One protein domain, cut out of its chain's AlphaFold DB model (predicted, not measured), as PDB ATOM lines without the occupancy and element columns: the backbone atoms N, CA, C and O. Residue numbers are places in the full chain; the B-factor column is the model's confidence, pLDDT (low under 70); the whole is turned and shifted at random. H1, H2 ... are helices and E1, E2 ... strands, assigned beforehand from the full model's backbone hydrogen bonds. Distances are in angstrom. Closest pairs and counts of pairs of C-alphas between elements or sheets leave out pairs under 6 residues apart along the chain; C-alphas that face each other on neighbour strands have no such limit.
ATOM      1  N   ASP A   9       8.007   1.208 -82.498       87.19
ATOM      2  CA  ASP A   9       8.613  -0.115 -82.623       87.19
ATOM      3  C   ASP A   9       8.085  -0.755 -83.908       87.19
ATOM      4  O   ASP A   9       6.875  -0.746 -84.162       87.19
ATOM      5  N   THR A  10       8.975  -1.349 -84.699       90.50
ATOM      6  CA  THR A  10       8.637  -1.899 -86.017       90.50
ATOM      7  C   THR A  10       8.959  -3.384 -86.138       90.50
ATOM      8  O   THR A  10      10.008  -3.833 -85.679       90.50
ATOM      9  N   GLN A  11       8.105  -4.129 -86.842       89.50
ATOM     10  CA  GLN A  11       8.360  -5.499 -87.291       89.50
ATOM     11  C   GLN A  11       8.129  -5.609 -88.807       89.50
ATOM     12  O   GLN A  11       7.284  -4.915 -89.379       89.50
ATOM     13  N   GLY A  12       8.878  -6.500 -89.462       88.94
ATOM     14  CA  GLY A  12       8.828  -6.719 -90.908       88.94
ATOM     15  C   GLY A  12       9.852  -5.875 -91.669       88.94
ATOM     16  O   GLY A  12      10.747  -5.271 -91.079       88.94
ATOM     17  N   ASN A  13       9.749  -5.841 -93.000       89.06
ATOM     18  CA  ASN A  13      10.680  -5.086 -93.842       89.06
ATOM     19  C   ASN A  13      10.221  -3.629 -94.027       89.06
ATOM     20  O   ASN A  13       9.357  -3.343 -94.856       89.06
ATOM     21  N   TRP A  14      10.858  -2.705 -93.311       89.81
ATOM     22  CA  TRP A  14      10.608  -1.260 -93.391       89.81
ATOM     23  C   TRP A  14      11.496  -0.520 -94.405       89.81
ATOM     24  O   TRP A  14      11.514   0.715 -94.446       89.81
ATOM     25  N   GLY A  15      12.209  -1.265 -95.250       87.69
ATOM     26  CA  GLY A  15      13.144  -0.730 -96.226       87.69
ATOM     27  C   GLY A  15      14.438  -0.241 -95.587       87.69
ATOM     28  O   GLY A  15      14.571  -0.126 -94.366       87.69
ATOM     29  N   ASN A  16      15.412   0.078 -96.429       84.50
ATOM     30  CA  ASN A  16      16.720   0.525 -95.987       84.50
ATOM     31  C   ASN A  16      17.195   1.687 -96.858       84.50
ATOM     32  O   ASN A  16      17.412   1.556 -98.057       84.50
ATOM     33  N   ILE A  17      17.369   2.847 -96.223       82.81
ATOM     34  CA  ILE A  17      17.770   4.085 -96.903       82.81
ATOM     35  C   ILE A  17      19.208   3.978 -97.433       82.81
ATOM     36  O   ILE A  17      19.522   4.593 -98.445       82.81
ATOM     37  N   LEU A  18      20.069   3.192 -96.777       84.50
ATOM     38  CA  LEU A  18      21.477   3.042 -97.155       84.50
ATOM     39  C   LEU A  18      21.658   2.155 -98.391       84.50
ATOM     40  O   LEU A  18      22.575   2.384 -99.170       84.50
ATOM     41  N   THR A  19      20.791   1.156 -98.574       85.69
ATOM     42  CA  THR A  19      20.818   0.252 -99.738       85.69
ATOM     43  C   THR A  19      19.827   0.660-100.827       85.69
ATOM     44  O   THR A  19      19.937   0.193-101.955       85.69
ATOM     45  N   GLY A  20      18.882   1.554-100.518       85.56
ATOM     46  CA  GLY A  20      17.817   1.984-101.428       85.56
ATOM     47  C   GLY A  20      16.604   1.048-101.460       85.56
ATOM     48  O   GLY A  20      15.693   1.257-102.263       85.56
ATOM     49  N   ASP A  21      16.558   0.038-100.589       87.62
ATOM     50  CA  ASP A  21      15.474  -0.939-100.565       87.62
ATOM     51  C   ASP A  21      14.166  -0.319-100.075       87.62
ATOM     52  O   ASP A  21      14.103   0.363 -99.044       87.62
ATOM     53  N   ARG A  22      13.086  -0.599-100.807       89.62
ATOM     54  CA  ARG A  22      11.740  -0.136-100.457       89.62
ATOM     55  C   ARG A  22      11.171  -0.957 -99.301       89.62
ATOM     56  O   ARG A  22      11.410  -2.158 -99.206       89.62
ATOM     57  N   ALA A  23      10.358  -0.309 -98.469       89.88
ATOM     58  CA  ALA A  23       9.542  -1.005 -97.480       89.88
ATOM     59  C   ALA A  23       8.555  -1.966 -98.161       89.88
ATOM     60  O   ALA A  23       8.065  -1.697 -99.264       89.88
ATOM     61  N   ALA A  24       8.241  -3.068 -97.482       88.94
ATOM     62  CA  ALA A  24       7.173  -3.964 -97.898       88.94
ATOM     63  C   ALA A  24       5.807  -3.257 -97.833       88.94
ATOM     64  O   ALA A  24       5.642  -2.211 -97.203       88.94
ATOM     65  N   ALA A  25       4.806  -3.828 -98.507       87.31
ATOM     66  CA  ALA A  25       3.452  -3.283 -98.464       87.31
ATOM     67  C   ALA A  25       2.920  -3.245 -97.011       87.31
ATOM     68  O   ALA A  25       3.227  -4.166 -96.254       87.31
ATOM     69  N   PRO A  26       2.063  -2.268 -96.638       86.69
ATOM     70  CA  PRO A  26       1.590  -2.080 -95.258       86.69
ATOM     71  C   PRO A  26       1.018  -3.334 -94.584       86.69
ATOM     72  O   PRO A  26       1.186  -3.529 -93.394       86.69
ATOM     73  N   ARG A  27       0.391  -4.224 -95.359       92.19
ATOM     74  CA  ARG A  27      -0.156  -5.508 -94.886       92.19
ATOM     75  C   ARG A  27       0.893  -6.556 -94.460       92.19
ATOM     76  O   ARG A  27       0.506  -7.626 -94.014       92.19
ATOM     77  N   TYR A  28       2.182  -6.286 -94.662       87.56
ATOM     78  CA  TYR A  28       3.308  -7.171 -94.323       87.56
ATOM     79  C   TYR A  28       4.295  -6.527 -93.338       87.56
ATOM     80  O   TYR A  28       5.396  -7.044 -93.138       87.56
ATOM     81  N   ILE A  29       3.934  -5.380 -92.769       91.50
ATOM     82  CA  ILE A  29       4.713  -4.683 -91.751       91.50
ATOM     83  C   ILE A  29       3.811  -4.364 -90.571       91.50
ATOM     84  O   ILE A  29       2.620  -4.110 -90.735       91.50
ATOM     85  N   GLU A  30       4.390  -4.352 -89.382       89.50
ATOM     86  CA  GLU A  30       3.681  -3.995 -88.161       89.50
ATOM     87  C   GLU A  30       4.411  -2.840 -87.479       89.50
ATOM     88  O   GLU A  30       5.642  -2.740 -87.527       89.50
ATOM     89  N   ALA A  31       3.636  -1.950 -86.866       90.19
ATOM     90  CA  ALA A  31       4.128  -0.843 -86.063       90.19
ATOM     91  C   ALA A  31       3.281  -0.715 -84.802       90.19
ATOM     92  O   ALA A  31       2.054  -0.818 -84.847       90.19
ATOM     93  N   ARG A  32       3.939  -0.420 -83.687       89.56
ATOM     94  CA  ARG A  32       3.293  -0.041 -82.429       89.56
ATOM     95  C   ARG A  32       4.021   1.146 -81.818       89.56
ATOM     96  O   ARG A  32       5.192   1.373 -82.114       89.56
ATOM     97  N   LEU A  33       3.340   1.891 -80.953       87.50
ATOM     98  CA  LEU A  33       4.011   2.913 -80.153       87.50
ATOM     99  C   LEU A  33       5.053   2.245 -79.254       87.50
ATOM    100  O   LEU A  33       4.765   1.232 -78.610       87.50
ATOM    101  N   SER A  34       6.249   2.825 -79.209       86.81
ATOM    102  CA  SER A  34       7.252   2.439 -78.225       86.81
ATOM    103  C   SER A  34       6.754   2.788 -76.820       86.81
ATOM    104  O   SER A  34       5.883   3.646 -76.632       86.81
ATOM    105  N   LYS A  35       7.339   2.161 -75.797       84.38
ATOM    106  CA  LYS A  35       7.019   2.493 -74.401       84.38
ATOM    107  C   LYS A  35       7.230   3.984 -74.110       84.38
ATOM    108  O   LYS A  35       6.393   4.605 -73.473       84.38
ATOM    109  N   PHE A  36       8.305   4.559 -74.649       85.44
ATOM    110  CA  PHE A  36       8.587   5.986 -74.528       85.44
ATOM    111  C   PHE A  36       7.514   6.849 -75.204       85.44
ATOM    112  O   PHE A  36       7.071   7.830 -74.619       85.44
ATOM    113  N   ALA A  37       7.052   6.478 -76.404       84.31
ATOM    114  CA  ALA A  37       6.001   7.222 -77.094       84.31
ATOM    115  C   ALA A  37       4.694   7.285 -76.301       84.31
ATOM    116  O   ALA A  37       4.050   8.331 -76.282       84.31
ATOM    117  N   LEU A  38       4.316   6.194 -75.633       82.88
ATOM    118  CA  LEU A  38       3.121   6.169 -74.787       82.88
ATOM    119  C   LEU A  38       3.198   7.200 -73.654       82.88
ATOM    120  O   LEU A  38       2.192   7.841 -73.352       82.88
ATOM    121  N   ASP A  39       4.388   7.406 -73.091       80.50
ATOM    122  CA  ASP A  39       4.604   8.344 -71.989       80.50
ATOM    123  C   ASP A  39       4.601   9.816 -72.446       80.50
ATOM    124  O   ASP A  39       4.305  10.708 -71.648       80.50
ATOM    125  N   VAL A  40       4.914  10.098 -73.721       80.75
ATOM    126  CA  VAL A  40       5.136  11.479 -74.203       80.75
ATOM    127  C   VAL A  40       4.091  12.000 -75.189       80.75
ATOM    128  O   VAL A  40       3.770  13.186 -75.151       80.75
ATOM    129  N   VAL A  41       3.542  11.158 -76.071       77.38
ATOM    130  CA  VAL A  41       2.742  11.610 -77.230       77.38
ATOM    131  C   VAL A  41       1.376  12.171 -76.819       77.38
ATOM    132  O   VAL A  41       0.848  13.058 -77.487       77.38
ATOM    133  N   PHE A  42       0.813  11.710 -75.700       71.75
ATOM    134  CA  PHE A  42      -0.531  12.095 -75.252       71.75
ATOM    135  C   PHE A  42      -0.534  12.974 -73.996       71.75
ATOM    136  O   PHE A  42      -1.489  12.942 -73.222       71.75
ATOM    137  N   ASN A  43       0.515  13.770 -73.773       75.00
ATOM    138  CA  ASN A  43       0.587  14.643 -72.602       75.00
ATOM    139  C   ASN A  43      -0.408  15.825 -72.713       75.00
ATOM    140  O   ASN A  43      -0.209  16.728 -73.528       75.00
ATOM    141  N   PRO A  44      -1.453  15.897 -71.862       71.56
ATOM    142  CA  PRO A  44      -2.473  16.944 -71.946       71.56
ATOM    143  C   PRO A  44      -1.951  18.339 -71.578       71.56
ATOM    144  O   PRO A  44      -2.622  19.325 -71.850       71.56
ATOM    145  N   LYS A  45      -0.767  18.443 -70.955       74.38
ATOM    146  CA  LYS A  45      -0.151  19.732 -70.606       74.38
ATOM    147  C   LYS A  45       0.521  20.416 -71.795       74.38
ATOM    148  O   LYS A  45       0.818  21.601 -71.708       74.38
ATOM    149  N   THR A  46       0.808  19.671 -72.859       73.25
ATOM    150  CA  THR A  46       1.571  20.151 -74.022       73.25
ATOM    151  C   THR A  46       0.795  20.041 -75.330       73.25
ATOM    152  O   THR A  46       1.303  20.458 -76.365       73.25
ATOM    153  N   THR A  47      -0.409  19.469 -75.297       77.75
ATOM    154  CA  THR A  47      -1.206  19.201 -76.494       77.75
ATOM    155  C   THR A  47      -2.488  20.014 -76.459       77.75
ATOM    156  O   THR A  47      -3.400  19.720 -75.686       77.75
ATOM    157  N   ASP A  48      -2.571  21.008 -77.337       83.06
ATOM    158  CA  ASP A  48      -3.814  21.710 -77.639       83.06
ATOM    159  C   ASP A  48      -4.683  20.839 -78.550       83.06
ATOM    160  O   ASP A  48      -4.188  20.267 -79.522       83.06
ATOM    161  N   TRP A  49      -5.983  20.752 -78.275       84.56
ATOM    162  CA  TRP A  49      -6.905  19.864 -78.988       84.56
ATOM    163  C   TRP A  49      -7.897  20.649 -79.838       84.56
ATOM    164  O   TRP A  49      -8.472  21.639 -79.388       84.56
ATOM    165  N   GLN A  50      -8.163  20.156 -81.042       86.44
ATOM    166  CA  GLN A  50      -9.208  20.662 -81.930       86.44
ATOM    167  C   GLN A  50     -10.127  19.523 -82.370       86.44
ATOM    168  O   GLN A  50      -9.789  18.351 -82.223       86.44
ATOM    169  N   LEU A  51     -11.304  19.857 -82.890       89.12
ATOM    170  CA  LEU A  51     -12.214  18.857 -83.439       89.12
ATOM    171  C   LEU A  51     -11.606  18.230 -84.710       89.12
ATOM    172  O   LEU A  51     -10.974  18.936 -85.498       89.12
ATOM    173  N   SER A  52     -11.792  16.922 -84.900       86.69
ATOM    174  CA  SER A  52     -11.423  16.212 -86.126       86.69
ATOM    175  C   SER A  52     -12.212  16.753 -87.317       86.69
ATOM    176  O   SER A  52     -13.271  17.365 -87.159       86.69
ATOM    177  N   TYR A  53     -11.713  16.504 -88.527       84.94
ATOM    178  CA  TYR A  53     -12.327  16.986 -89.770       84.94
ATOM    179  C   TYR A  53     -13.808  16.590 -89.922       84.94
ATOM    180  O   TYR A  53     -14.615  17.373 -90.417       84.94
ATOM    181  N   ASP A  54     -14.173  15.387 -89.474       89.81
ATOM    182  CA  ASP A  54     -15.542  14.858 -89.514       89.81
ATOM    183  C   ASP A  54     -16.396  15.237 -88.290       89.81
ATOM    184  O   ASP A  54     -17.563  14.854 -88.198       89.81
ATOM    185  N   GLY A  55     -15.825  15.975 -87.338       88.25
ATOM    186  CA  GLY A  55     -16.516  16.482 -86.162       88.25
ATOM    187  C   GLY A  55     -16.716  15.480 -85.022       88.25
ATOM    188  O   GLY A  55     -17.349  15.825 -84.025       88.25
ATOM    189  N   ARG A  56     -16.233  14.239 -85.154       89.56
ATOM    190  CA  ARG A  56     -16.581  13.144 -84.228       89.56
ATOM    191  C   ARG A  56     -15.584  12.945 -83.097       89.56
ATOM    192  O   ARG A  56     -15.976  12.497 -82.025       89.56
ATOM    193  N   ASN A  57     -14.320  13.281 -83.324       88.12
ATOM    194  CA  ASN A  57     -13.229  13.094 -82.376       88.12
ATOM    195  C   ASN A  57     -12.480  14.408 -82.144       88.12
ATOM    196  O   ASN A  57     -12.753  15.426 -82.776       88.12
ATOM    197  N   LYS A  58     -11.535  14.398 -81.202       85.94
ATOM    198  CA  LYS A  58     -10.561  15.478 -81.045       85.94
ATOM    199  C   LYS A  58      -9.201  14.991 -81.513       85.94
ATOM    200  O   LYS A  58      -8.797  13.880 -81.182       85.94
ATOM    201  N   GLU A  59      -8.496  15.840 -82.235       86.75
ATOM    202  CA  GLU A  59      -7.135  15.602 -82.694       86.75
ATOM    203  C   GLU A  59      -6.210  16.685 -82.123       86.75
ATOM    204  O   GLU A  59      -6.666  17.807 -81.861       86.75
ATOM    205  N   PRO A  60      -4.918  16.380 -81.914       83.75
ATOM    206  CA  PRO A  60      -3.921  17.392 -81.606       83.75
ATOM    207  C   PRO A  60      -3.969  18.500 -82.659       83.75
ATOM    208  O   PRO A  60      -3.827  18.252 -83.858       83.75
ATOM    209  N   SER A  61      -4.194  19.732 -82.222       80.06
ATOM    210  CA  SER A  61      -4.088  20.885 -83.100       80.06
ATOM    211  C   SER A  61      -2.631  21.042 -83.515       80.06
ATOM    212  O   SER A  61      -1.712  20.873 -82.712       80.06
ATOM    213  N   GLN A  62      -2.405  21.301 -84.801       64.06
ATOM    214  CA  GLN A  62      -1.050  21.463 -85.296       64.06
ATOM    215  C   GLN A  62      -0.440  22.690 -84.626       64.06
ATOM    216  O   GLN A  62      -0.906  23.805 -84.864       64.06
ATOM    217  N   ASP A  63       0.578  22.454 -83.797       55.91
ATOM    218  CA  ASP A  63       1.277  23.470 -83.024       55.91
ATOM    219  C   ASP A  63       1.688  24.636 -83.939       55.91
ATOM    220  O   ASP A  63       2.659  24.591 -84.709       55.91
ATOM    221  N   ARG A  64       0.874  25.697 -83.905       49.81
ATOM    222  CA  ARG A  64       1.101  26.918 -84.678       49.81
ATOM    223  C   ARG A  64       2.374  27.617 -84.214       49.81
ATOM    224  O   ARG A  64       2.870  28.457 -84.964       49.81
ATOM    225  N   GLN A  65       2.893  27.311 -83.026       45.59
ATOM    226  CA  GLN A  65       4.130  27.886 -82.511       45.59
ATOM    227  C   GLN A  65       5.350  27.159 -83.082       45.59
ATOM    228  O   GLN A  65       6.249  27.839 -83.574       45.59
ATOM    229  N   ALA A  66       5.336  25.823 -83.165       50.03
ATOM    230  CA  ALA A  66       6.389  25.052 -83.838       50.03
ATOM    231  C   ALA A  66       6.536  25.438 -85.320       50.03
ATOM    232  O   ALA A  66       7.638  25.734 -85.779       50.03
ATOM    233  N   ARG A  67       5.424  25.578 -86.063       48.53
ATOM    234  CA  ARG A  67       5.480  26.028 -87.470       48.53
ATOM    235  C   ARG A  67       6.026  27.452 -87.624       48.53
ATOM    236  O   ARG A  67       6.694  27.749 -88.612       48.53
ATOM    237  N   GLN A  68       5.736  28.346 -86.678       50.78
ATOM    238  CA  GLN A  68       6.265  29.714 -86.700       50.78
ATOM    239  C   GLN A  68       7.752  29.767 -86.351       50.78
ATOM    240  O   GLN A  68       8.466  30.604 -86.896       50.78
ATOM    241  N   GLN A  69       8.224  28.888 -85.467       51.78
ATOM    242  CA  GLN A  69       9.639  28.795 -85.122       51.78
ATOM    243  C   GLN A  69      10.439  28.170 -86.268       51.78
ATOM    244  O   GLN A  69      11.420  28.776 -86.683       51.78
ATOM    245  N   ASP A  70       9.973  27.076 -86.876       54.41
ATOM    246  CA  ASP A  70      10.636  26.458 -88.037       54.41
ATOM    247  C   ASP A  70      10.711  27.410 -89.237       54.41
ATOM    248  O   ASP A  70      11.753  27.536 -89.880       54.41
ATOM    249  N   THR A  71       9.630  28.149 -89.510       55.59
ATOM    250  CA  THR A  71       9.625  29.141 -90.599       55.59
ATOM    251  C   THR A  71      10.495  30.361 -90.298       55.59
ATOM    252  O   THR A  71      11.066  30.926 -91.232       55.59
ATOM    253  N   ARG A  72      10.637  30.772 -89.029       53.75
ATOM    254  CA  ARG A  72      11.611  31.807 -88.634       53.75
ATOM    255  C   ARG A  72      13.041  31.303 -88.761       53.75
ATOM    256  O   ARG A  72      13.832  31.977 -89.399       53.75
ATOM    257  N   TYR A  73      13.343  30.096 -88.283       51.66
ATOM    258  CA  TYR A  73      14.662  29.480 -88.436       51.66
ATOM    259  C   TYR A  73      15.066  29.353 -89.907       51.66
ATOM    260  O   TYR A  73      16.181  29.715 -90.281       51.66
ATOM    261  N   GLN A  74      14.152  28.902 -90.767       53.62
ATOM    262  CA  GLN A  74      14.407  28.820 -92.205       53.62
ATOM    263  C   GLN A  74      14.599  30.202 -92.837       53.62
ATOM    264  O   GLN A  74      15.489  30.357 -93.669       53.62
ATOM    265  N   ARG A  75      13.833  31.226 -92.433       55.84
ATOM    266  CA  ARG A  75      14.041  32.602 -92.918       55.84
ATOM    267  C   ARG A  75      15.373  33.186 -92.460       55.84
ATOM    268  O   ARG A  75      16.086  33.735 -93.294       55.84
ATOM    269  N   ASP A  76      15.725  33.022 -91.191       55.09
ATOM    270  CA  ASP A  76      16.941  33.589 -90.608       55.09
ATOM    271  C   ASP A  76      18.202  32.937 -91.188       55.09
ATOM    272  O   ASP A  76      19.170  33.636 -91.479       55.09
ATOM    273  N   THR A  77      18.173  31.625 -91.452       55.47
ATOM    274  CA  THR A  77      19.287  30.909 -92.103       55.47
ATOM    275  C   THR A  77      19.496  31.412 -93.531       55.47
ATOM    276  O   THR A  77      20.596  31.807 -93.905       55.47
ATOM    277  N   ILE A  78      18.410  31.498 -94.305       56.41
ATOM    278  CA  ILE A  78      18.457  31.978 -95.688       56.41
ATOM    279  C   ILE A  78      18.956  33.433 -95.734       56.41
ATOM    280  O   ILE A  78      19.775  33.781 -96.578       56.41
ATOM    281  N   GLN A  79      18.523  34.295 -94.810       55.94
ATOM    282  CA  GLN A  79      18.972  35.692 -94.757       55.94
ATOM    283  C   GLN A  79      20.412  35.876 -94.260       55.94
ATOM    284  O   GLN A  79      21.053  36.851 -94.659       55.94
ATOM    285  N   GLN A  80      20.934  34.976 -93.424       55.28
ATOM    286  CA  GLN A  80      22.346  34.980 -93.032       55.28
ATOM    287  C   GLN A  80      23.258  34.552 -94.188       55.28
ATOM    288  O   GLN A  80      24.271  35.217 -94.419       55.28
ATOM    289  N   ASP A  81      22.854  33.548 -94.970       52.34
ATOM    290  CA  ASP A  81      23.609  33.075 -96.138       52.34
ATOM    291  C   ASP A  81      23.703  34.133 -97.254       52.34
ATOM    292  O   ASP A  81      24.724  34.241 -97.932       52.34
ATOM    293  N   TYR A  82      22.694  35.002 -97.400       49.94
ATOM    294  CA  TYR A  82      22.743  36.124 -98.352       49.94
ATOM    295  C   TYR A  82      23.499  37.366 -97.849       49.94
ATOM    296  O   TYR A  82      23.703  38.303 -98.625       49.94
ATOM    297  N   ARG A  83      23.919  37.428 -96.576       48.25
ATOM    298  CA  ARG A  83      24.561  38.628 -95.999       48.25
ATOM    299  C   ARG A  83      26.095  38.618 -96.074       48.25
ATOM    300  O   ARG A  83      26.692  39.646 -95.772       48.25
TER     301      ARG A  83
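AT A GLANCE: This is residues 9 to 83 of the 96 residues of the protein "DNA topoisomerase (ATP-hydrolyzing)" of Prevotella copri (UniProt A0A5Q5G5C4). Picture an open V: one arm is a strand hairpin, E1 and E2, with a long loop and then the short helix H1; a second small hairpin, E3 and E4, makes the corner; and the long helix H2 makes the other arm. Residues 64 to 83, of which 64 to 81 belong to H2, stick out free. The printed part has 75 residues, in the order E1 E2 H1 E3 E4 H2, mixed helices and strands, with two antiparallel two-stranded sheets, E1 - E2 and E3 - E4. It is extended, with a radius of gyration of the C-alphas of 18.6 A and spans of 49 by 41 by 27 A.

IN THESE COORDINATES: Find C-alpha 9 at (8.613, -0.115, -82.623), where E1, residues 9 to 12, begins. After residues 13 to 28 comes E2, residues 29 to 33, 13.9 A long, then H1, residues 35 to 40, 9.2 A. E3 is residues 49 to 51 and E4 residues 58 to 60. H2, residues 64 to 81, runs 26.0 A to C-alpha 81 at (23.609, 33.075, -96.138).

HOW THE PARTS SIT: Look first at the hairpin E1 and E2, antiparallel at 171 degrees, where N 11 and O 30 are 2.9 A apart, within hydrogen-bond range. In the hairpin E3 and E4, antiparallel at 136 degrees, N 59 and O 50 are 2.8 A apart, also within range. In H1 and H2 every O i to N i+4 pair is within hydrogen-bond range. Among the pairs that are apart are E2 and E3, H1 and H2, and E3 and H2.

THE WHOLE: The C-alphas of Arg 27 and Arg 83 are the two farthest apart, at 50.6 A. The printed part has no cut, and its one long link, 16 residues, joins E1 to E2. Look for low confidence at residues 62 to 83, where the model's pLDDT is under 70.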